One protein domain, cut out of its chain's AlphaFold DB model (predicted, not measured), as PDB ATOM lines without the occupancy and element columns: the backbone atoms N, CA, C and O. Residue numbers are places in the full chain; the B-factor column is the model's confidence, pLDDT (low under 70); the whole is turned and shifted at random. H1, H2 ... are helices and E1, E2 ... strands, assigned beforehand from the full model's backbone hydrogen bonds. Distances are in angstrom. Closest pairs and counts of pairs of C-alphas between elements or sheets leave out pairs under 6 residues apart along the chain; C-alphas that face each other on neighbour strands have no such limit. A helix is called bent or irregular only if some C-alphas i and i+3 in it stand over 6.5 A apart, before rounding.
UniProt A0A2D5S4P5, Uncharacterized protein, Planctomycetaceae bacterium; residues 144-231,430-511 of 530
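AT A GLANCE: This is residues 144 to 231 and 430 to 511 of the 530 residues of an uncharacterized protein of Planctomycetaceae bacterium (UniProt A0A2D5S4P5). The model has two lobes along its longest axis: a five-stranded sheet, curled like part of a barrel, and a smaller lobe in which the helix H2 packs on the hairpin of E8 and E9, with the short helix H1 beside H2. The long, kinked helix H3 starts at H2 and runs back toward the lobe of the curled sheet without reaching its strands, and a loop of residues 171 to 176 sticks out. The printed part has 170 residues, with named elements in the order E1 E2 E3 E4 E5 E6 E7 H1 H2 E8 E9 H3; the class is mixed, helices and strands, with 82 residues, under half, in named elements. The sheet order is E4 E1 E3 E5 E6, all parallel; E8 and E9 are antiparallel. The whole is compact, with a radius of gyration of the C-alphas of 16.7 A and spans of 54 by 40 by 33 A.

IN THESE COORDINATES: E1, residues 153 to 161, begins with C-alpha 153 at (286.192, 322.503, 322.117), and it bends by 135 degrees at residue 156. E2 is residues 166 to 169, E3 181 to 185, 13.9 A long, E4 193 to 195, E5 204 to 209, 16.2 A, E6 221 to 224, and E7 431 to 433. H1 is residues 450 to 453, H2 460 to 470, 15.1 A, E8 473 to 476, and E9 479 to 481. H3, residues 485 to 510, is 34.2 A long and ends with C-alpha 510 at (283.102, 302.559, 315.574). H3 is irregular, with C-alphas 490 and 493 8.0 A apart, and has a kink of 62 degrees near residue 493.

HOW THE PARTS SIT: The five-stranded sheet is strongly twisted, with E4 and E6 as edge strands. Its pairing is staggered: E1 pairs with E3 over residues 153 to 155, N 155 and O 184 being 3.0 A apart, and with E4 over residues 159 to 161, N 194 and O 159 being 2.8 A apart. N 205 and O 181 of E5 and E3 are 2.8 A apart, and N 222 and O 206 of E6 and E5 2.8 A. E2 and E7 pair with no named strand; the closest C-alphas of E2 and E3, of Pro 169 and Ile 181, are 6.5 A apart. H1, H2 and H3 are not on this sheet. E7 and E8 are near each other, with 6 pairs of C-alphas within 10 A. In the hairpin of E8 and E9, N 474 and O 481 are 2.9 A apart. The closest C-alphas of H2 and E8, of Ala 467 and Ala 473, are 5.6 A apart. H1 and H2 only just touch, with 3 pairs of C-alphas within 8 A, the closest being Ser 451 and Ile 466 at 5.9 A. H3 touches H2 with residues 487 to 491 alone, about perpendicular at 83 degrees; the closest C-alphas, of Glu 468 and Ala 487, are 5.6 A apart. In H2 every O i to N i+4 pair is within hydrogen-bond range, in H3 19 of 22; H1 is too short for such a pair.

THE WHOLE: The two C-alphas farthest apart, of Pro 197 and Ala 486, are 54.2 A apart. Residues 232 to 429 are not printed, and C-alphas 231 and 430 are 21.4 A apart across the cut. Of the links printed whole, E2 to E3, E5 to E6 and E7 to H1 are long. The mean pLDDT of the printed part is 86.3; residues 171 to 178, 211 to 216 and 507 to 511 are under 70.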
ATOM      1  N   ILE A 144     273.910 312.225 332.148       89.75
ATOM      2  CA  ILE A 144     273.753 313.187 331.057       89.75
ATOM      3  C   ILE A 144     274.616 314.406 331.346       89.75
ATOM      4  O   ILE A 144     274.465 315.033 332.390       89.75
ATOM      5  N   ASP A 145     275.486 314.772 330.415       90.19
ATOM      6  CA  ASP A 145     276.336 315.948 330.565       90.19
ATOM      7  C   ASP A 145     275.722 317.169 329.882       90.19
ATOM      8  O   ASP A 145     275.645 317.266 328.654       90.19
ATOM      9  N   LEU A 146     275.308 318.124 330.709       90.62
ATOM     10  CA  LEU A 146     274.699 319.387 330.306       90.62
ATOM     11  C   LEU A 146     275.752 320.461 329.976       90.62
ATOM     12  O   LEU A 146     275.439 321.458 329.322       90.62
ATOM     13  N   GLY A 147     277.003 320.263 330.408       88.00
ATOM     14  CA  GLY A 147     278.119 321.204 330.302       88.00
ATOM     15  C   GLY A 147     279.089 320.926 329.152       88.00
ATOM     16  O   GLY A 147     280.230 321.391 329.201       88.00
ATOM     17  N   PHE A 148     278.677 320.153 328.143       89.88
ATOM     18  CA  PHE A 148     279.488 319.802 326.968       89.88
ATOM     19  C   PHE A 148     280.813 319.078 327.277       89.88
ATOM     20  O   PHE A 148     281.765 319.177 326.506       89.88
ATOM     21  N   GLY A 149     280.939 318.353 328.385       84.50
ATOM     22  CA  GLY A 149     282.168 317.619 328.724       84.50
ATOM     23  C   GLY A 149     282.468 316.411 327.837       84.50
ATOM     24  O   GLY A 149     283.593 315.924 327.868       84.50
ATOM     25  N   GLU A 150     281.545 315.983 326.970       85.12
ATOM     26  CA  GLU A 150     281.859 315.041 325.877       85.12
ATOM     27  C   GLU A 150     282.704 315.683 324.760       85.12
ATOM     28  O   GLU A 150     283.202 314.996 323.868       85.12
ATOM     29  N   THR A 151     282.839 317.012 324.778       90.75
ATOM     30  CA  THR A 151     283.514 317.784 323.739       90.75
ATOM     31  C   THR A 151     284.844 318.341 324.220       90.75
ATOM     32  O   THR A 151     285.025 318.727 325.375       90.75
ATOM     33  N   ALA A 152     285.789 318.423 323.290       92.81
ATOM     34  CA  ALA A 152     287.074 319.061 323.511       92.81
ATOM     35  C   ALA A 152     286.962 320.582 323.457       92.81
ATOM     36  O   ALA A 152     287.482 321.292 324.319       92.81
ATOM     37  N   ILE A 153     286.324 321.078 322.394       96.25
ATOM     38  CA  ILE A 153     286.192 322.503 322.117       96.25
ATOM     39  C   ILE A 153     284.796 322.778 321.569       96.25
ATOM     40  O   ILE A 153     284.462 322.331 320.471       96.25
ATOM     41  N   ILE A 154     284.030 323.586 322.293       96.38
ATOM     42  CA  ILE A 154     282.786 324.180 321.812       96.38
ATOM     43  C   ILE A 154     282.947 325.689 321.765       96.38
ATOM     44  O   ILE A 154     283.372 326.319 322.735       96.38
ATOM     45  N   ALA A 155     282.622 326.269 320.612       97.19
ATOM     46  CA  ALA A 155     282.624 327.709 320.437       97.19
ATOM     47  C   ALA A 155     281.236 328.248 320.074       97.19
ATOM     48  O   ALA A 155     280.518 327.649 319.288       97.19
ATOM     49  N   GLU A 156     280.861 329.426 320.554       95.62
ATOM     50  CA  GLU A 156     279.667 330.108 320.037       95.62
ATOM     51  C   GLU A 156     279.870 330.505 318.564       95.62
ATOM     52  O   GLU A 156     278.981 330.319 317.741       95.62
ATOM     53  N   ARG A 157     281.053 331.044 318.222       96.12
ATOM     54  CA  ARG A 157     281.279 331.741 316.943       96.12
ATOM     55  C   ARG A 157     282.386 331.183 316.074       96.12
ATOM     56  O   ARG A 157     282.271 331.268 314.863       96.12
ATOM     57  N   SER A 158     283.523 330.769 316.636       97.88
ATOM     58  CA  SER A 158     284.622 330.277 315.791       97.88
ATOM     59  C   SER A 158     285.690 329.508 316.547       97.88
ATOM     60  O   SER A 158     286.113 329.939 317.624       97.88
ATOM     61  N   ILE A 159     286.238 328.489 315.893       98.50
ATOM     62  CA  ILE A 159     287.436 327.758 316.303       98.50
ATOM     63  C   ILE A 159     288.503 327.943 315.225       98.50
ATOM     64  O   ILE A 159     288.259 327.716 314.041       98.50
ATOM     65  N   LYS A 160     289.709 328.353 315.618       98.50
ATOM     66  CA  LYS A 160     290.861 328.476 314.721       98.50
ATOM     67  C   LYS A 160     292.043 327.717 315.290       98.50
ATOM     68  O   LYS A 160     292.527 328.064 316.361       98.50
ATOM     69  N   VAL A 161     292.533 326.735 314.550       97.81
ATOM     70  CA  VAL A 161     293.743 325.973 314.870       97.81
ATOM     71  C   VAL A 161     294.765 326.305 313.795       97.81
ATOM     72  O   VAL A 161     294.599 325.913 312.645       97.81
ATOM     73  N   LEU A 162     295.759 327.123 314.122       97.56
ATOM     74  CA  LEU A 162     296.691 327.719 313.162       97.56
ATOM     75  C   LEU A 162     298.124 327.233 313.396       97.56
ATOM     76  O   LEU A 162     298.428 326.627 314.421       97.56
ATOM     77  N   ASP A 163     299.016 327.552 312.457       96.00
ATOM     78  CA  ASP A 163     300.444 327.225 312.543       96.00
ATOM     79  C   ASP A 163     300.660 325.727 312.846       96.00
ATOM     80  O   ASP A 163     299.972 324.898 312.256       96.00
ATOM     81  N   GLN A 164     301.576 325.379 313.752       95.50
ATOM     82  CA  GLN A 164     301.879 324.004 314.171       95.50
ATOM     83  C   GLN A 164     301.132 323.609 315.451       95.50
ATOM     84  O   GLN A 164     301.589 322.735 316.192       95.50
ATOM     85  N   SER A 165     300.005 324.266 315.739       97.31
ATOM     86  CA  SER A 165     299.179 323.906 316.886       97.31
ATOM     87  C   SER A 165     298.455 322.578 316.666       97.31
ATOM     88  O   SER A 165     298.174 322.171 315.531       97.31
ATOM     89  N   ALA A 166     298.172 321.884 317.765       95.56
ATOM     90  CA  ALA A 166     297.607 320.549 317.724       95.56
ATOM     91  C   ALA A 166     296.450 320.364 318.710       95.56
ATOM     92  O   ALA A 166     296.482 320.863 319.834       95.56
ATOM     93  N   ILE A 167     295.457 319.586 318.289       95.31
ATOM     94  CA  ILE A 167     294.440 318.995 319.156       95.31
ATOM     95  C   ILE A 167     294.703 317.497 319.155       95.31
ATOM     96  O   ILE A 167     294.642 316.852 318.109       95.31
ATOM     97  N   LEU A 168     295.047 316.950 320.312       91.50
ATOM     98  CA  LEU A 168     295.475 315.567 320.459       91.50
ATOM     99  C   LEU A 168     294.593 314.851 321.480       91.50
ATOM    100  O   LEU A 168     294.107 315.477 322.423       91.50
ATOM    101  N   PRO A 169     294.378 313.539 321.316       85.25
ATOM    102  CA  PRO A 169     293.573 312.794 322.263       85.25
ATOM    103  C   PRO A 169     294.359 312.655 323.569       85.25
ATOM    104  O   PRO A 169     295.551 312.340 323.575       85.25
ATOM    105  N   TRP A 170     293.693 312.913 324.688       81.31
ATOM    106  CA  TRP A 170     294.238 312.669 326.013       81.31
ATOM    107  C   TRP A 170     294.061 311.190 326.344       81.31
ATOM    108  O   TRP A 170     293.028 310.763 326.856       81.31
ATOM    109  N   THR A 171     295.068 310.396 325.992       69.38
ATOM    110  CA  THR A 171     295.055 308.942 326.171       69.38
ATOM    111  C   THR A 171     296.325 308.488 326.864       69.38
ATOM    112  O   THR A 171     297.413 308.918 326.479       69.38
ATOM    113  N   GLY A 172     296.190 307.593 327.844       55.09
ATOM    114  CA  GLY A 172     297.332 306.887 328.419       55.09
ATOM    115  C   GLY A 172     297.955 305.888 327.428       55.09
ATOM    116  O   GLY A 172     297.363 305.570 326.387       55.09
ATOM    117  N   PRO A 173     299.159 305.373 327.713       41.16
ATOM    118  CA  PRO A 173     299.823 304.357 326.911       41.16
ATOM    119  C   PRO A 173     298.967 303.087 326.811       41.16
ATOM    120  O   PRO A 173     298.467 302.586 327.808       41.16
ATOM    121  N   GLY A 174     298.830 302.545 325.595       45.19
ATOM    122  CA  GLY A 174     298.120 301.280 325.334       45.19
ATOM    123  C   GLY A 174     296.674 301.424 324.849       45.19
ATOM    124  O   GLY A 174     296.100 300.462 324.340       45.19
ATOM    125  N   LEU A 175     296.104 302.629 324.905       53.25
ATOM    126  CA  LEU A 175     294.775 302.921 324.374       53.25
ATOM    127  C   LEU A 175     294.830 303.124 322.854       53.25
ATOM    128  O   LEU A 175     295.065 304.216 322.345       53.25
ATOM    129  N   HIS A 176     294.647 302.029 322.118       50.50
ATOM    130  CA  HIS A 176     294.665 302.015 320.652       50.50
ATOM    131  C   HIS A 176     293.294 302.255 319.999       50.50
ATOM    132  O   HIS A 176     293.223 302.328 318.775       50.50
ATOM    133  N   ASP A 177     292.231 302.384 320.796       57.91
ATOM    134  CA  ASP A 177     290.852 302.503 320.314       57.91
ATOM    135  C   ASP A 177     290.065 303.429 321.253       57.91
ATOM    136  O   ASP A 177     289.362 302.998 322.170       57.91
ATOM    137  N   VAL A 178     290.298 304.733 321.107       66.38
ATOM    138  CA  VAL A 178     289.579 305.766 321.863       66.38
ATOM    139  C   VAL A 178     288.674 306.493 320.887       66.38
ATOM    140  O   VAL A 178     289.040 306.657 319.720       66.38
ATOM    141  N   GLY A 179     287.475 306.856 321.347       74.56
ATOM    142  CA  GLY A 179     286.484 307.539 320.526       74.56
ATOM    143  C   GLY A 179     287.011 308.841 319.911       74.56
ATOM    144  O   GLY A 179     288.139 309.262 320.174       74.56
ATOM    145  N   PRO A 180     286.220 309.489 319.051       87.44
ATOM    146  CA  PRO A 180     286.643 310.717 318.402       87.44
ATOM    147  C   PRO A 180     286.794 311.865 319.407       87.44
ATOM    148  O   PRO A 180     286.110 311.930 320.430       87.44
ATOM    149  N   ILE A 181     287.663 312.818 319.078       91.12
ATOM    150  CA  ILE A 181     287.701 314.118 319.749       91.12
ATOM    151  C   ILE A 181     286.631 314.994 319.108       91.12
ATOM    152  O   ILE A 181     286.724 315.294 317.919       91.12
ATOM    153  N   LEU A 182     285.634 315.427 319.871       93.12
ATOM    154  CA  LEU A 182     284.558 316.255 319.330       93.12
ATOM    155  C   LEU A 182     284.904 317.737 319.443       93.12
ATOM    156  O   LEU A 182     285.225 318.219 320.532       93.12
ATOM    157  N   ILE A 183     284.799 318.468 318.336       96.31
ATOM    158  CA  ILE A 183     284.871 319.932 318.327       96.31
ATOM    159  C   ILE A 183     283.738 320.518 317.493       96.31
ATOM    160  O   ILE A 183     283.293 319.899 316.531       96.31
ATOM    161  N   GLY A 184     283.311 321.741 317.776       96.31
ATOM    162  CA  GLY A 184     282.348 322.406 316.903       96.31
ATOM    163  C   GLY A 184     281.876 323.753 317.408       96.31
ATOM    164  O   GLY A 184     282.337 324.244 318.439       96.31
ATOM    165  N   THR A 185     280.950 324.354 316.667       96.62
ATOM    166  CA  THR A 185     280.238 325.541 317.140       96.62
ATOM    167  C   THR A 185     278.840 325.206 317.633       96.62
ATOM    168  O   THR A 185     278.285 324.175 317.258       96.62
ATOM    169  N   LEU A 186     278.256 326.081 318.457       94.44
ATOM    170  CA  LEU A 186     276.869 325.936 318.911       94.44
ATOM    171  C   LEU A 186     275.889 325.879 317.729       94.44
ATOM    172  O   LEU A 186     274.984 325.053 317.724       94.44
ATOM    173  N   GLY A 187     276.123 326.690 316.693       91.31
ATOM    174  CA  GLY A 187     275.330 326.662 315.458       91.31
ATOM    175  C   GLY A 187     275.648 325.493 314.515       91.31
ATOM    176  O   GLY A 187     274.964 325.321 313.512       91.31
ATOM    177  N   GLY A 188     276.695 324.707 314.791       90.62
ATOM    178  CA  GLY A 188     277.088 323.562 313.969       90.62
ATOM    179  C   GLY A 188     277.499 323.912 312.534       90.62
ATOM    180  O   GLY A 188     277.372 323.064 311.652       90.62
ATOM    181  N   ASP A 189     277.975 325.132 312.260       91.06
ATOM    182  CA  ASP A 189     278.497 325.484 310.933       91.06
ATOM    183  C   ASP A 189     279.984 325.084 310.832       91.06
ATOM    184  O   ASP A 189     280.835 325.668 311.517       91.06
ATOM    185  N   PRO A 190     280.355 324.119 309.968       89.75
ATOM    186  CA  PRO A 190     281.749 323.720 309.806       89.75
ATOM    187  C   PRO A 190     282.645 324.844 309.261       89.75
ATOM    188  O   PRO A 190     283.863 324.760 309.410       89.75
ATOM    189  N   VAL A 191     282.095 325.894 308.636       90.81
ATOM    190  CA  VAL A 191     282.867 327.052 308.137       90.81
ATOM    191  C   VAL A 191     283.504 327.844 309.280       90.81
ATOM    192  O   VAL A 191     284.570 328.443 309.098       90.81
ATOM    193  N   ASP A 192     282.901 327.807 310.466       95.25
ATOM    194  CA  ASP A 192     283.411 328.485 311.654       95.25
ATOM    195  C   ASP A 192     284.559 327.722 312.335       95.25
ATOM    196  O   ASP A 192     285.215 328.256 313.237       95.25
ATOM    197  N   VAL A 193     284.857 326.501 311.875       96.50
ATOM    198  CA  VAL A 193     285.984 325.678 312.325       96.50
ATOM    199  C   VAL A 193     287.079 325.679 311.259       96.50
ATOM    200  O   VAL A 193     286.971 325.062 310.201       96.50
ATOM    201  N   HIS A 194     288.179 326.374 311.541       97.06
ATOM    202  CA  HIS A 194     289.273 326.559 310.594       97.06
ATOM    203  C   HIS A 194     290.575 325.907 311.062       97.06
ATOM    204  O   HIS A 194     291.126 326.278 312.100       97.06
ATOM    205  N   PHE A 195     291.117 325.023 310.224       96.31
ATOM    206  CA  PHE A 195     292.448 324.442 310.380       96.31
ATOM    207  C   PHE A 195     293.438 325.071 309.397       96.31
ATOM    208  O   PHE A 195     293.218 325.094 308.184       96.31
ATOM    209  N   GLY A 196     294.548 325.574 309.932       95.44
ATOM    210  CA  GLY A 196     295.705 326.015 309.171       95.44
ATOM    211  C   GLY A 196     296.421 324.838 308.496       95.44
ATOM    212  O   GLY A 196     296.211 323.682 308.855       95.44
ATOM    213  N   PRO A 197     297.299 325.110 307.518       94.06
ATOM    214  CA  PRO A 197     297.929 324.067 306.706       94.06
ATOM    215  C   PRO A 197     298.892 323.154 307.481       94.06
ATOM    216  O   PRO A 197     299.188 322.060 307.008       94.06
ATOM    217  N   GLU A 198     299.400 323.607 308.629       95.44
ATOM    218  CA  GLU A 198     300.332 322.863 309.488       95.44
ATOM    219  C   GLU A 198     299.664 322.336 310.774       95.44
ATOM    220  O   GLU A 198     300.322 321.668 311.570       95.44
ATOM    221  N   ALA A 199     298.363 322.599 310.960       94.94
ATOM    222  CA  ALA A 199     297.622 322.201 312.149       94.94
ATOM    223  C   ALA A 199     297.401 320.682 312.196       94.94
ATOM    224  O   ALA A 199     297.183 320.035 311.166       94.94
ATOM    225  N   ILE A 200     297.418 320.111 313.401       93.56
ATOM    226  CA  ILE A 200     297.320 318.661 313.620       93.56
ATOM    227  C   ILE A 200     296.093 318.349 314.483       93.56
ATOM    228  O   ILE A 200     296.009 318.791 315.620       93.56
ATOM    229  N   ALA A 201     295.149 317.564 313.961       91.69
ATOM    230  CA  ALA A 201     293.937 317.161 314.686       91.69
ATOM    231  C   ALA A 201     293.507 315.720 314.322       91.69
ATOM    232  O   ALA A 201     292.521 315.513 313.609       91.69
ATOM    233  N   PRO A 202     294.304 314.699 314.689       87.31
ATOM    234  CA  PRO A 202     293.998 313.307 314.388       87.31
ATOM    235  C   PRO A 202     292.778 312.826 315.180       87.31
ATOM    236  O   PRO A 202     292.672 313.066 316.378       87.31
ATOM    237  N   GLY A 203     291.888 312.086 314.514       84.00
ATOM    238  CA  GLY A 203     290.720 311.488 315.170       84.00
ATOM    239  C   GLY A 203     289.675 312.506 315.636       84.00
ATOM    240  O   GLY A 203     288.860 312.188 316.494       84.00
ATOM    241  N   THR A 204     289.705 313.728 315.101       90.25
ATOM    242  CA  THR A 204     288.734 314.773 315.428       90.25
ATOM    243  C   THR A 204     287.487 314.668 314.549       90.25
ATOM    244  O   THR A 204     287.593 314.561 313.326       90.25
ATOM    245  N   GLU A 205     286.310 314.734 315.169       93.31
ATOM    246  CA  GLU A 205     285.025 314.929 314.496       93.31
ATOM    247  C   GLU A 205     284.541 316.366 314.706       93.31
ATOM    248  O   GLU A 205     284.531 316.881 315.826       93.31
ATOM    249  N   ILE A 206     284.126 317.009 313.616       94.19
ATOM    250  CA  ILE A 206     283.539 318.349 313.633       94.19
ATOM    251  C   ILE A 206     282.020 318.219 313.734       94.19
ATOM    252  O   ILE A 206     281.410 317.535 312.911       94.19
ATOM    253  N   LEU A 207     281.406 318.877 314.713       93.62
ATOM    254  CA  LEU A 207     279.952 318.951 314.823       93.62
ATOM    255  C   LEU A 207     279.384 319.761 313.658       93.62
ATOM    256  O   LEU A 207     279.837 320.875 313.390       93.62
ATOM    257  N   VAL A 208     278.395 319.191 312.978       91.75
ATOM    258  CA  VAL A 208     277.722 319.809 311.837       91.75
ATOM    259  C   VAL A 208     276.221 319.731 312.048       91.75
ATOM    260  O   VAL A 208     275.679 318.642 312.229       91.75
ATOM    261  N   PHE A 209     275.551 320.878 312.025       88.44
ATOM    262  CA  PHE A 209     274.100 320.933 312.112       88.44
ATOM    263  C   PHE A 209     273.480 320.409 310.813       88.44
ATOM    264  O   PHE A 209     273.787 320.884 309.717       88.44
ATOM    265  N   ASP A 210     272.633 319.389 310.940       80.06
ATOM    266  CA  ASP A 210     271.969 318.753 309.814       80.06
ATOM    267  C   ASP A 210     270.788 319.603 309.328       80.06
ATOM    268  O   ASP A 210     269.662 319.494 309.811       80.06
ATOM    269  N   THR A 211     271.047 320.481 308.360       68.12
ATOM    270  CA  THR A 211     270.010 321.355 307.792       68.12
ATOM    271  C   THR A 211     269.090 320.647 306.794       68.12
ATOM    272  O   THR A 211     268.023 321.175 306.481       68.12
ATOM    273  N   ASP A 212     269.481 319.475 306.275       61.62
ATOM    274  CA  ASP A 212     268.761 318.745 305.226       61.62
ATOM    275  C   ASP A 212     268.589 317.275 305.618       61.62
ATOM    276  O   ASP A 212     269.570 316.572 305.804       61.62
ATOM    277  N   SER A 213     267.351 316.764 305.609       53.03
ATOM    278  CA  SER A 213     266.943 315.409 306.054       53.03
ATOM    279  C   SER A 213     267.519 314.214 305.252       53.03
ATOM    280  O   SER A 213     266.897 313.153 305.160       53.03
ATOM    281  N   GLY A 214     268.670 314.375 304.608       56.81
ATOM    282  CA  GLY A 214     269.374 313.374 303.818       56.81
ATOM    283  C   GLY A 214     270.826 313.745 303.518       56.81
ATOM    284  O   GLY A 214     271.352 313.276 302.505       56.81
ATOM    285  N   SER A 215     271.463 314.599 304.329       59.88
ATOM    286  CA  SER A 215     272.894 314.858 304.195       59.88
ATOM    287  C   SER A 215     273.687 313.574 304.502       59.88
ATOM    288  O   SER A 215     273.463 312.886 305.498       59.88
ATOM    289  N   GLU A 216     274.581 313.170 303.593       66.69
ATOM    290  CA  GLU A 216     275.510 312.075 303.886       66.69
ATOM    291  C   GLU A 216     276.575 312.602 304.854       66.69
ATOM    292  O   GLU A 216     277.308 313.533 304.521       66.69
ATOM    293  N   GLN A 217     276.671 311.990 306.039       73.38
ATOM    294  CA  GLN A 217     277.726 312.278 307.010       73.38
ATOM    295  C   GLN A 217     279.094 312.079 306.345       73.38
ATOM    296  O   GLN A 217     279.470 310.959 305.982       73.38
ATOM    297  N   LEU A 218     279.847 313.168 306.179       80.31
ATOM    298  CA  LEU A 218     281.206 313.081 305.658       80.31
ATOM    299  C   LEU A 218     282.141 312.497 306.732       80.31
ATOM    300  O   LEU A 218     281.923 312.711 307.928       80.31
ATOM    301  N   PRO A 219     283.211 311.785 306.338       80.88
ATOM    302  CA  PRO A 219     284.228 311.338 307.283       80.88
ATOM    303  C   PRO A 219     284.783 312.513 308.103       80.88
ATOM    304  O   PRO A 219     285.157 313.538 307.532       80.88
ATOM    305  N   GLY A 220     284.856 312.354 309.426       84.81
ATOM    306  CA  GLY A 220     285.324 313.406 310.338       84.81
ATOM    307  C   GLY A 220     284.276 314.473 310.675       84.81
ATOM    308  O   GLY A 220     284.632 315.512 311.224       84.81
ATOM    309  N   GLN A 221     283.000 314.247 310.362       89.44
ATOM    310  CA  GLN A 221     281.889 315.080 310.828       89.44
ATOM    311  C   GLN A 221     280.963 314.274 311.734       89.44
ATOM    312  O   GLN A 221     280.758 313.087 311.490       89.44
ATOM    313  N   ARG A 222     280.362 314.921 312.731       88.81
ATOM    314  CA  ARG A 222     279.261 314.388 313.538       88.81
ATOM    315  C   ARG A 222     278.031 315.256 313.303       88.81
ATOM    316  O   ARG A 222     278.038 316.435 313.634       88.81
ATOM    317  N   LEU A 223     276.992 314.658 312.729       89.38
ATOM    318  CA  LEU A 223     275.730 315.351 312.490       89.38
ATOM    319  C   LEU A 223     274.963 315.522 313.806       89.38
ATOM    320  O   LEU A 223     274.771 314.545 314.536       89.38
ATOM    321  N   ILE A 224     274.521 316.746 314.082       89.56
ATOM    322  CA  ILE A 224     273.598 317.093 315.168       89.56
ATOM    323  C   ILE A 224     272.258 317.533 314.570       89.56
ATOM    324  O   ILE A 224     272.222 318.121 313.491       89.56
ATOM    325  N   ARG A 225     271.150 317.213 315.248       86.81
ATOM    326  CA  ARG A 225     269.786 317.412 314.717       86.81
ATOM    327  C   ARG A 225     269.259 318.838 314.843       86.81
ATOM    328  O   ARG A 225     268.304 319.183 314.162       86.81
ATOM    329  N   GLU A 226     269.865 319.634 315.713       89.12
ATOM    330  CA  GLU A 226     269.487 321.013 316.015       89.12
ATOM    331  C   GLU A 226     270.709 321.793 316.512       89.12
ATOM    332  O   GLU A 226     271.743 321.196 316.832       89.12
ATOM    333  N   GLU A 227     270.592 323.120 316.562       91.69
ATOM    334  CA  GLU A 227     271.600 323.985 317.180       91.69
ATOM    335  C   GLU A 227     271.729 323.666 318.676       91.69
ATOM    336  O   GLU A 227     270.739 323.446 319.374       91.69
ATOM    337  N   LEU A 228     272.959 323.656 319.185       93.81
ATOM    338  CA  LEU A 228     273.202 323.388 320.598       93.81
ATOM    339  C   LEU A 228     272.825 324.612 321.442       93.81
ATOM    340  O   LEU A 228     273.190 325.738 321.088       93.81
ATOM    341  N   PRO A 229     272.162 324.416 322.594       94.56
ATOM    342  CA  PRO A 229     271.739 325.526 323.432       94.56
ATOM    343  C   PRO A 229     272.953 326.259 324.027       94.56
ATOM    344  O   PRO A 229     273.915 325.609 324.453       94.56
ATOM    345  N   PRO A 230     272.935 327.599 324.124       93.69
ATOM    346  CA  PRO A 230     273.999 328.349 324.791       93.69
ATOM    347  C   PRO A 230     274.065 327.970 326.270       93.69
ATOM    348  O   PRO A 230     273.063 327.550 326.834       93.69
ATOM    349  N   ILE A 231     275.226 328.111 326.900       92.44
ATOM    350  CA  ILE A 231     275.419 327.884 328.339       92.44
ATOM    351  C   ILE A 231     275.930 329.176 328.969       92.44
ATOM    352  O   ILE A 231     276.716 329.873 328.331       92.44
ATOM    353  N   ARG A 430     281.305 307.254 328.507       74.25
ATOM    354  CA  ARG A 430     280.974 307.295 329.944       74.25
ATOM    355  C   ARG A 430     279.819 308.240 330.253       74.25
ATOM    356  O   ARG A 430     279.097 308.020 331.218       74.25
ATOM    357  N   ILE A 431     279.662 309.275 329.437       80.88
ATOM    358  CA  ILE A 431     278.619 310.288 329.565       80.88
ATOM    359  C   ILE A 431     277.793 310.362 328.285       80.88
ATOM    360  O   ILE A 431     278.269 310.051 327.190       80.88
ATOM    361  N   ILE A 432     276.545 310.786 328.433       87.56
ATOM    362  CA  ILE A 432     275.652 311.110 327.325       87.56
ATOM    363  C   ILE A 432     275.596 312.633 327.243       87.56
ATOM    364  O   ILE A 432     274.878 313.248 328.026       87.56
ATOM    365  N   GLY A 433     276.352 313.266 326.350       89.62
ATOM    366  CA  GLY A 433     276.233 314.710 326.176       89.62
ATOM    367  C   GLY A 433     275.192 315.098 325.128       89.62
ATOM    368  O   GLY A 433     274.580 314.260 324.459       89.62
ATOM    369  N   LEU A 434     274.979 316.407 325.011       92.19
ATOM    370  CA  LEU A 434     273.917 317.006 324.197       92.19
ATOM    371  C   LEU A 434     274.102 316.809 322.679       92.19
ATOM    372  O   LEU A 434     273.151 316.967 321.914       92.19
ATOM    373  N   THR A 435     275.308 316.457 322.221       90.81
ATOM    374  CA  THR A 435     275.585 316.156 320.805       90.81
ATOM    375  C   THR A 435     275.163 314.744 320.414       90.81
ATOM    376  O   THR A 435     275.121 314.429 319.221       90.81
ATOM    377  N   ALA A 436     274.845 313.880 321.385       88.94
ATOM    378  CA  ALA A 436     274.323 312.556 321.098       88.94
ATOM    379  C   ALA A 436     272.967 312.688 320.373       88.94
ATOM    380  O   ALA A 436     272.095 313.413 320.847       88.94
ATOM    381  N   PRO A 437     272.761 312.019 319.223       84.56
ATOM    382  CA  PRO A 437     271.531 312.156 318.433       84.56
ATOM    383  C   PRO A 437     270.331 311.419 319.035       84.56
ATOM    384  O   PRO A 437     269.199 311.651 318.619       84.56
ATOM    385  N   GLU A 438     270.578 310.534 319.998       86.81
ATOM    386  CA  GLU A 438     269.573 309.841 320.791       86.81
ATOM    387  C   GLU A 438     269.979 309.893 322.271       86.81
ATOM    388  O   GLU A 438     271.168 309.896 322.603       86.81
ATOM    389  N   GLY A 439     269.000 309.893 323.170       89.56
ATOM    390  CA  GLY A 439     269.232 309.807 324.608       89.56
ATOM    391  C   GLY A 439     268.044 310.323 325.419       89.56
ATOM    392  O   GLY A 439     267.120 310.889 324.842       89.56
ATOM    393  N   PRO A 440     268.073 310.163 326.753       91.31
ATOM    394  CA  PRO A 440     266.977 310.597 327.627       91.31
ATOM    395  C   PRO A 440     266.719 312.110 327.610       91.31
ATOM    396  O   PRO A 440     265.640 312.561 327.957       91.31
ATOM    397  N   HIS A 441     267.706 312.903 327.188       93.44
ATOM    398  CA  HIS A 441     267.609 314.359 327.049       93.44
ATOM    399  C   HIS A 441     266.887 314.805 325.762       93.44
ATOM    400  O   HIS A 441     266.866 315.998 325.445       93.44
ATOM    401  N   ARG A 442     266.341 313.857 324.988       93.12
ATOM    402  CA  ARG A 442     265.620 314.110 323.740       93.12
ATOM    403  C   ARG A 442     264.174 313.653 323.836       93.12
ATOM    404  O   ARG A 442     263.849 312.638 324.443       93.12
ATOM    405  N   THR A 443     263.312 314.403 323.170       91.69
ATOM    406  CA  THR A 443     261.912 314.053 322.945       91.69
ATOM    407  C   THR A 443     261.790 312.837 322.011       91.69
ATOM    408  O   THR A 443     262.744 312.501 321.305       91.69
ATOM    409  N   PRO A 444     260.613 312.187 321.924       87.38
ATOM    410  CA  PRO A 444     260.387 311.083 320.983       87.38
ATOM    411  C   PRO A 444     260.589 311.451 319.503       87.38
ATOM    412  O   PRO A 444     260.884 310.576 318.691       87.38
ATOM    413  N   ASP A 445     260.441 312.732 319.154       87.06
ATOM    414  CA  ASP A 445     260.714 313.252 317.808       87.06
ATOM    415  C   ASP A 445     262.227 313.456 317.565       87.06
ATOM    416  O   ASP A 445     262.687 313.566 316.426       87.06
ATOM    417  N   GLY A 446     263.024 313.393 318.636       86.62
ATOM    418  CA  GLY A 446     264.477 313.477 318.629       86.62
ATOM    419  C   GLY A 446     265.033 314.881 318.837       86.62
ATOM    420  O   GLY A 446     266.247 315.035 318.735       86.62
ATOM    421  N   ASP A 447     264.190 315.864 319.138       91.50
ATOM    422  CA  ASP A 447     264.601 317.223 319.512       91.50
ATOM    423  C   ASP A 447     265.040 317.270 320.983       91.50
ATOM    424  O   ASP A 447     264.565 316.462 321.790       91.50
ATOM    425  N   LEU A 448     265.909 318.206 321.358       93.56
ATOM    426  CA  LEU A 448     266.306 318.445 322.744       93.56
ATOM    427  C   LEU A 448     265.086 318.844 323.583       93.56
ATOM    428  O   LEU A 448     264.220 319.609 323.157       93.56
ATOM    429  N   MET A 449     265.017 318.324 324.808       94.81
ATOM    430  CA  MET A 449     263.989 318.746 325.758       94.81
ATOM    431  C   MET A 449     264.163 320.228 326.121       94.81
ATOM    432  O   MET A 449     265.280 320.716 326.278       94.81
ATOM    433  N   GLU A 450     263.059 320.953 326.305       94.62
ATOM    434  CA  GLU A 450     263.103 322.389 326.627       94.62
ATOM    435  C   GLU A 450     263.899 322.667 327.916       94.62
ATOM    436  O   GLU A 450     264.648 323.638 327.985       94.62
ATOM    437  N   SER A 451     263.806 321.768 328.898       93.62
ATOM    438  CA  SER A 451     264.523 321.847 330.172       93.62
ATOM    439  C   SER A 451     266.045 321.777 330.028       93.62
ATOM    440  O   SER A 451     266.752 322.498 330.729       93.62
ATOM    441  N   VAL A 452     266.581 320.987 329.087       94.12
ATOM    442  CA  VAL A 452     268.039 320.922 328.850       94.12
ATOM    443  C   VAL A 452     268.571 322.103 328.039       94.12
ATOM    444  O   VAL A 452     269.785 322.286 327.947       94.12
ATOM    445  N   CYS A 453     267.683 322.912 327.460       94.94
ATOM    446  CA  CYS A 453     268.039 324.113 326.711       94.94
ATOM    447  C   CYS A 453     268.187 325.359 327.596       94.94
ATOM    448  O   CYS A 453     268.547 326.420 327.080       94.94
ATOM    449  N   ASP A 454     267.943 325.247 328.905       94.69
ATOM    450  CA  ASP A 454     268.156 326.339 329.851       94.69
ATOM    451  C   ASP A 454     269.642 326.771 329.836       94.69
ATOM    452  O   ASP A 454     270.537 325.919 329.952       94.69
ATOM    453  N   PRO A 455     269.953 328.066 329.638       92.62
ATOM    454  CA  PRO A 455     271.333 328.540 329.635       92.62
ATOM    455  C   PRO A 455     272.009 328.378 331.003       92.62
ATOM    456  O   PRO A 455     273.211 328.118 331.060       92.62
ATOM    457  N   ASP A 456     271.245 328.415 332.092       92.75
ATOM    458  CA  ASP A 456     271.739 328.303 333.464       92.75
ATOM    459  C   ASP A 456     271.818 326.840 333.934       92.75
ATOM    460  O   ASP A 456     272.004 326.565 335.115       92.75
ATOM    461  N   ARG A 457     271.775 325.863 333.016       92.69
ATOM    462  CA  ARG A 457     271.885 324.415 333.308       92.69
ATOM    463  C   ARG A 457     273.213 323.946 333.928       92.69
ATOM    464  O   ARG A 457     273.387 322.750 334.150       92.69
ATOM    465  N   ALA A 458     274.156 324.854 334.172       87.44
ATOM    466  CA  ALA A 458     275.335 324.599 335.003       87.44
ATOM    467  C   ALA A 458     275.075 324.852 336.504       87.44
ATOM    468  O   ALA A 458     275.875 324.433 337.342       87.44
ATOM    469  N   ASP A 459     273.980 325.539 336.848       89.31
ATOM    470  CA  ASP A 459     273.559 325.793 338.222       89.31
ATOM    471  C   ASP A 459     272.987 324.507 338.855       89.31
ATOM    472  O   ASP A 459     272.078 323.892 338.282       89.31
ATOM    473  N   PRO A 460     273.465 324.090 340.044       88.75
ATOM    474  CA  PRO A 460     272.963 322.906 340.737       88.75
ATOM    475  C   PRO A 460     271.442 322.875 340.972       88.75
ATOM    476  O   PRO A 460     270.854 321.790 340.974       88.75
ATOM    477  N   GLU A 461     270.787 324.022 341.180       91.69
ATOM    478  CA  GLU A 461     269.332 324.095 341.362       91.69
ATOM    479  C   GLU A 461     268.595 323.773 340.057       91.69
ATOM    480  O   GLU A 461     267.665 322.963 340.060       91.69
ATOM    481  N   VAL A 462     269.050 324.341 338.936       94.69
ATOM    482  CA  VAL A 462     268.497 324.068 337.599       94.69
ATOM    483  C   VAL A 462     268.754 322.611 337.212       94.69
ATOM    484  O   VAL A 462     267.834 321.910 336.791       94.69
ATOM    485  N   MET A 463     269.967 322.108 337.454       93.44
ATOM    486  CA  MET A 463     270.315 320.699 337.251       93.44
ATOM    487  C   MET A 463     269.387 319.754 338.018       93.44
ATOM    488  O   MET A 463     268.999 318.721 337.482       93.44
ATOM    489  N   SER A 464     269.004 320.093 339.253       94.81
ATOM    490  CA  SER A 464     268.074 319.271 340.031       94.81
ATOM    491  C   SER A 464     266.686 319.202 339.406       94.81
ATOM    492  O   SER A 464     266.058 318.149 339.482       94.81
ATOM    493  N   VAL A 465     266.202 320.291 338.803       96.50
ATOM    494  CA  VAL A 465     264.919 320.300 338.086       96.50
ATOM    495  C   VAL A 465     265.010 319.436 336.832       96.50
ATOM    496  O   VAL A 465     264.142 318.595 336.613       96.50
ATOM    497  N   ILE A 466     266.088 319.589 336.057       96.38
ATOM    498  CA  ILE A 466     266.330 318.809 334.837       96.38
ATOM    499  C   ILE A 466     266.443 317.311 335.160       96.38
ATOM    500  O   ILE A 466     265.806 316.494 334.501       96.38
ATOM    501  N   ALA A 467     267.215 316.940 336.187       95.31
ATOM    502  CA  ALA A 467     267.359 315.548 336.610       95.31
ATOM    503  C   ALA A 467     266.003 314.935 336.979       95.31
ATOM    504  O   ALA A 467     265.693 313.828 336.549       95.31
ATOM    505  N   GLU A 468     265.181 315.666 337.735       95.81
ATOM    506  CA  GLU A 468     263.856 315.212 338.156       95.81
ATOM    507  C   GLU A 468     262.885 315.049 336.976       95.81
ATOM    508  O   GLU A 468     262.068 314.132 336.979       95.81
ATOM    509  N   GLU A 469     262.974 315.916 335.967       95.50
ATOM    510  CA  GLU A 469     262.139 315.850 334.764       95.50
ATOM    511  C   GLU A 469     262.532 314.694 333.838       95.50
ATOM    512  O   GLU A 469     261.659 314.038 333.277       95.50
ATOM    513  N   ILE A 470     263.833 314.436 333.683       93.88
ATOM    514  CA  ILE A 470     264.346 313.368 332.814       93.88
ATOM    515  C   ILE A 470     264.309 312.003 333.524       93.88
ATOM    516  O   ILE A 470     264.209 310.956 332.887       93.88
ATOM    517  N   GLY A 471     264.425 311.981 334.853       93.56
ATOM    518  CA  GLY A 471     264.554 310.752 335.636       93.56
ATOM    519  C   GLY A 471     265.923 310.071 335.496       93.56
ATOM    520  O   GLY A 471     266.031 308.869 335.728       93.56
ATOM    521  N   VAL A 472     266.971 310.816 335.125       91.00
ATOM    522  CA  VAL A 472     268.367 310.340 335.005       91.00
ATOM    523  C   VAL A 472     269.309 311.325 335.692       91.00
ATOM    524  O   VAL A 472     269.016 312.516 335.774       91.00
ATOM    525  N   ALA A 473     270.444 310.839 336.202       91.12
ATOM    526  CA  ALA A 473     271.470 311.706 336.763       91.12
ATOM    527  C   ALA A 473     272.036 312.653 335.693       91.12
ATOM    528  O   ALA A 473     272.295 312.253 334.556       91.12
ATOM    529  N   VAL A 474     272.267 313.904 336.074       91.50
ATOM    530  CA  VAL A 474     272.843 314.925 335.191       91.50
ATOM    531  C   VAL A 474     274.114 315.497 335.798       91.50
ATOM    532  O   VAL A 474     274.257 315.564 337.022       91.50
ATOM    533  N   CYS A 475     275.045 315.931 334.956       88.50
ATOM    534  CA  CYS A 475     276.269 316.585 335.379       88.50
ATOM    535  C   CYS A 475     276.571 317.849 334.570       88.50
ATOM    536  O   CYS A 475     276.198 317.981 333.407       88.50
ATOM    537  N   ALA A 476     277.245 318.793 335.220       85.56
ATOM    538  CA  ALA A 476     277.830 319.979 334.610       85.56
ATOM    539  C   ALA A 476     278.941 320.495 335.532       85.56
ATOM    540  O   ALA A 476     278.812 320.455 336.754       85.56
ATOM    541  N   THR A 477     280.053 320.973 334.962       75.38
ATOM    542  CA  THR A 477     281.151 321.616 335.723       75.38
ATOM    543  C   THR A 477     281.643 320.833 336.954       75.38
ATOM    544  O   THR A 477     281.942 321.424 337.986       75.38
ATOM    545  N   GLY A 478     281.684 319.499 336.875       70.75
ATOM    546  CA  GLY A 478     282.110 318.633 337.984       70.75
ATOM    547  C   GLY A 478     281.048 318.372 339.064       70.75
ATOM    548  O   GLY A 478     281.283 317.557 339.953       70.75
ATOM    549  N   ASN A 479     279.870 318.999 338.982       78.56
ATOM    550  CA  ASN A 479     278.722 318.685 339.829       78.56
ATOM    551  C   ASN A 479     277.907 317.555 339.196       78.56
ATOM    552  O   ASN A 479     277.703 317.549 337.984       78.56
ATOM    553  N   ILE A 480     277.416 316.626 340.017       84.50
ATOM    554  CA  ILE A 480     276.497 315.558 339.609       84.50
ATOM    555  C   ILE A 480     275.255 315.658 340.489       84.50
ATOM    556  O   ILE A 480     275.367 315.721 341.716       84.50
ATOM    557  N   VAL A 481     274.079 315.669 339.870       88.25
ATOM    558  CA  VAL A 481     272.786 315.697 340.555       88.25
ATOM    559  C   VAL A 481     271.969 314.495 340.105       88.25
ATOM    560  O   VAL A 481     271.721 314.306 338.917       88.25
ATOM    561  N   ALA A 482     271.576 313.666 341.069       90.94
ATOM    562  CA  ALA A 482     270.723 312.511 340.832       90.94
ATOM    563  C   ALA A 482     269.236 312.890 340.978       90.94
ATOM    564  O   ALA A 482     268.911 313.725 341.829       90.94
ATOM    565  N   PRO A 483     268.335 312.262 340.202       94.44
ATOM    566  CA  PRO A 483     266.895 312.413 340.370       94.44
ATOM    567  C   PRO A 483     266.425 311.786 341.687       94.44
ATOM    568  O   PRO A 483     267.104 310.951 342.295       94.44
ATOM    569  N   SER A 484     265.210 312.122 342.109       93.56
ATOM    570  CA  SER A 484     264.527 311.359 343.145       93.56
ATOM    571  C   SER A 484     264.217 309.938 342.667       93.56
ATOM    572  O   SER A 484     264.024 309.675 341.479       93.56
ATOM    573  N   THR A 485     264.095 309.002 343.611       92.88
ATOM    574  CA  THR A 485     263.718 307.612 343.301       92.88
ATOM    575  C   THR A 485     262.382 307.530 342.558       92.88
ATOM    576  O   THR A 485     262.227 306.696 341.678       92.88
ATOM    577  N   ALA A 486     261.430 308.415 342.871       92.75
ATOM    578  CA  ALA A 486     260.126 308.422 342.215       92.75
ATOM    579  C   ALA A 486     260.215 308.873 340.748       92.75
ATOM    580  O   ALA A 486     259.518 308.313 339.907       92.75
ATOM    581  N   ALA A 487     261.063 309.860 340.446       91.75
ATOM    582  CA  ALA A 487     261.322 310.295 339.077       91.75
ATOM    583  C   ALA A 487     262.080 309.226 338.277       91.75
ATOM    584  O   ALA A 487     261.696 308.919 337.151       91.75
ATOM    585  N   ALA A 488     263.096 308.601 338.881       91.31
ATOM    586  CA  ALA A 488     263.841 307.511 338.253       91.31
ATOM    587  C   ALA A 488     262.936 306.318 337.893       91.31
ATOM    588  O   ALA A 488     262.974 305.837 336.765       91.31
ATOM    589  N   GLU A 489     262.070 305.883 338.819       91.44
ATOM    590  CA  GLU A 489     261.107 304.795 338.580       91.44
ATOM    591  C   GLU A 489     260.039 305.163 337.534       91.44
ATOM    592  O   GLU A 489     259.543 304.292 336.824       91.44
ATOM    593  N   LEU A 490     259.660 306.444 337.428       92.38
ATOM    594  CA  LEU A 490     258.649 306.895 336.468       92.38
ATOM    595  C   LEU A 490     259.133 306.774 335.016       92.38
ATOM    596  O   LEU A 490     258.334 306.429 334.146       92.38
ATOM    597  N   HIS A 491     260.416 307.050 334.774       89.06
ATOM    598  CA  HIS A 491     261.009 307.111 333.435       89.06
ATOM    599  C   HIS A 491     261.916 305.915 333.098       89.06
ATOM    600  O   HIS A 491     262.520 305.895 332.029       89.06
ATOM    601  N   GLU A 492     262.007 304.904 333.972       87.88
ATOM    602  CA  GLU A 492     262.934 303.766 333.843       87.88
ATOM    603  C   GLU A 492     262.870 303.089 332.460       87.88
ATOM    604  O   GLU A 492     263.894 302.958 331.787       87.88
ATOM    605  N   ASP A 493     261.667 302.719 332.004       86.06
ATOM    606  CA  ASP A 493     261.468 302.017 330.729       86.06
ATOM    607  C   ASP A 493     261.830 302.894 329.513       86.06
ATOM    608  O   ASP A 493     262.514 302.439 328.592       86.06
ATOM    609  N   GLU A 494     261.398 304.161 329.510       87.31
ATOM    610  CA  GLU A 494     261.650 305.112 328.414       87.31
ATOM    611  C   GLU A 494     263.145 305.434 328.299       87.31
ATOM    612  O   GLU A 494     263.724 305.389 327.208       87.31
ATOM    613  N   ASN A 495     263.798 305.670 329.437       87.06
ATOM    614  CA  ASN A 495     265.221 305.971 329.507       87.06
ATOM    615  C   ASN A 495     266.065 304.767 329.085       87.06
ATOM    616  O   ASN A 495     267.016 304.925 328.315       87.06
ATOM    617  N   ALA A 496     265.701 303.558 329.522       84.31
ATOM    618  CA  ALA A 496     266.390 302.333 329.130       84.31
ATOM    619  C   ALA A 496     266.358 302.112 327.608       84.31
ATOM    620  O   ALA A 496     267.362 301.698 327.015       84.31
ATOM    621  N   ASP A 497     265.232 302.404 326.954       85.00
ATOM    622  CA  ASP A 497     265.115 302.301 325.501       85.00
ATOM    623  C   ASP A 497     265.912 303.401 324.778       85.00
ATOM    624  O   ASP A 497     266.677 303.080 323.860       85.00
ATOM    625  N   ALA A 498     265.838 304.659 325.226       84.38
ATOM    626  CA  ALA A 498     266.588 305.775 324.637       84.38
ATOM    627  C   ALA A 498     268.114 305.574 324.722       84.38
ATOM    628  O   ALA A 498     268.846 305.789 323.749       84.38
ATOM    629  N   ILE A 499     268.609 305.087 325.863       83.44
ATOM    630  CA  ILE A 499     270.027 304.746 326.063       83.44
ATOM    631  C   ILE A 499     270.450 303.619 325.113       83.44
ATOM    632  O   ILE A 499     271.514 303.681 324.484       83.44
ATOM    633  N   ARG A 500     269.598 302.600 324.946       81.44
ATOM    634  CA  ARG A 500     269.860 301.483 324.031       81.44
ATOM    635  C   ARG A 500     269.943 301.943 322.574       81.44
ATOM    636  O   ARG A 500     270.731 301.380 321.807       81.44
ATOM    637  N   GLU A 501     269.141 302.921 322.164       82.25
ATOM    638  CA  GLU A 501     269.199 303.489 320.813       82.25
ATOM    639  C   GLU A 501     270.481 304.287 320.574       82.25
ATOM    640  O   GLU A 501     271.196 303.976 319.616       82.25
ATOM    641  N   ASN A 502     270.848 305.182 321.497       80.75
ATOM    642  CA  ASN A 502     272.115 305.922 321.439       80.75
ATOM    643  C   ASN A 502     273.317 304.972 321.268       80.75
ATOM    644  O   ASN A 502     274.186 305.145 320.406       80.75
ATOM    645  N   ARG A 503     273.313 303.858 322.012       72.50
ATOM    646  CA  ARG A 503     274.333 302.805 321.908       72.50
ATOM    647  C   ARG A 503     274.405 302.168 320.522       72.50
ATOM    648  O   ARG A 503     275.506 301.934 320.012       72.50
ATOM    649  N   LYS A 504     273.263 301.852 319.900       76.19
ATOM    650  CA  LYS A 504     273.238 301.304 318.529       76.19
ATOM    651  C   LYS A 504     273.852 302.298 317.546       76.19
ATOM    652  O   LYS A 504     274.649 301.881 316.700       76.19
ATOM    653  N   GLY A 505     273.547 303.586 317.705       72.88
ATOM    654  CA  GLY A 505     274.138 304.671 316.926       72.88
ATOM    655  C   GLY A 505     275.662 304.742 317.067       72.88
ATOM    656  O   GLY A 505     276.369 304.867 316.067       72.88
ATOM    657  N   ARG A 506     276.207 304.608 318.283       71.06
ATOM    658  CA  ARG A 506     277.667 304.610 318.527       71.06
ATOM    659  C   ARG A 506     278.369 303.371 317.960       71.06
ATOM    660  O   ARG A 506     279.347 303.495 317.223       71.06
ATOM    661  N   ARG A 507     277.836 302.170 318.214       65.75
ATOM    662  CA  ARG A 507     278.420 300.899 317.729       65.75
ATOM    663  C   ARG A 507     278.456 300.806 316.203       65.75
ATOM    664  O   ARG A 507     279.411 300.265 315.648       65.75
ATOM    665  N   GLY A 508     277.443 301.350 315.526       59.75
ATOM    666  CA  GLY A 508     277.417 301.437 314.064       59.75
ATOM    667  C   GLY A 508     278.551 302.290 313.481       59.75
ATOM    668  O   GLY A 508     279.009 302.004 312.377       59.75
ATOM    669  N   ARG A 509     279.040 303.284 314.238       60.44
ATOM    670  CA  ARG A 509     280.085 304.228 313.815       60.44
ATOM    671  C   ARG A 509     281.505 303.703 314.070       60.44
ATOM    672  O   ARG A 509     282.341 303.790 313.177       60.44
ATOM    673  N   GLY A 510     281.763 303.068 315.218       46.75
ATOM    674  CA  GLY A 510     283.102 302.559 315.574       46.75
ATOM    675  C   GLY A 510     283.545 301.276 314.846       46.75
ATOM    676  O   GLY A 510     284.732 301.038 314.650       46.75
ATOM    677  N   TRP A 511     282.616 300.427 314.390       41.25
ATOM    678  CA  TRP A 511     282.959 299.099 313.839       41.25
ATOM    679  C   TRP A 511     283.260 299.070 312.330       41.25
ATOM    680  O   TRP A 511     283.666 298.028 311.801       41.25
TER     681      TRP A 511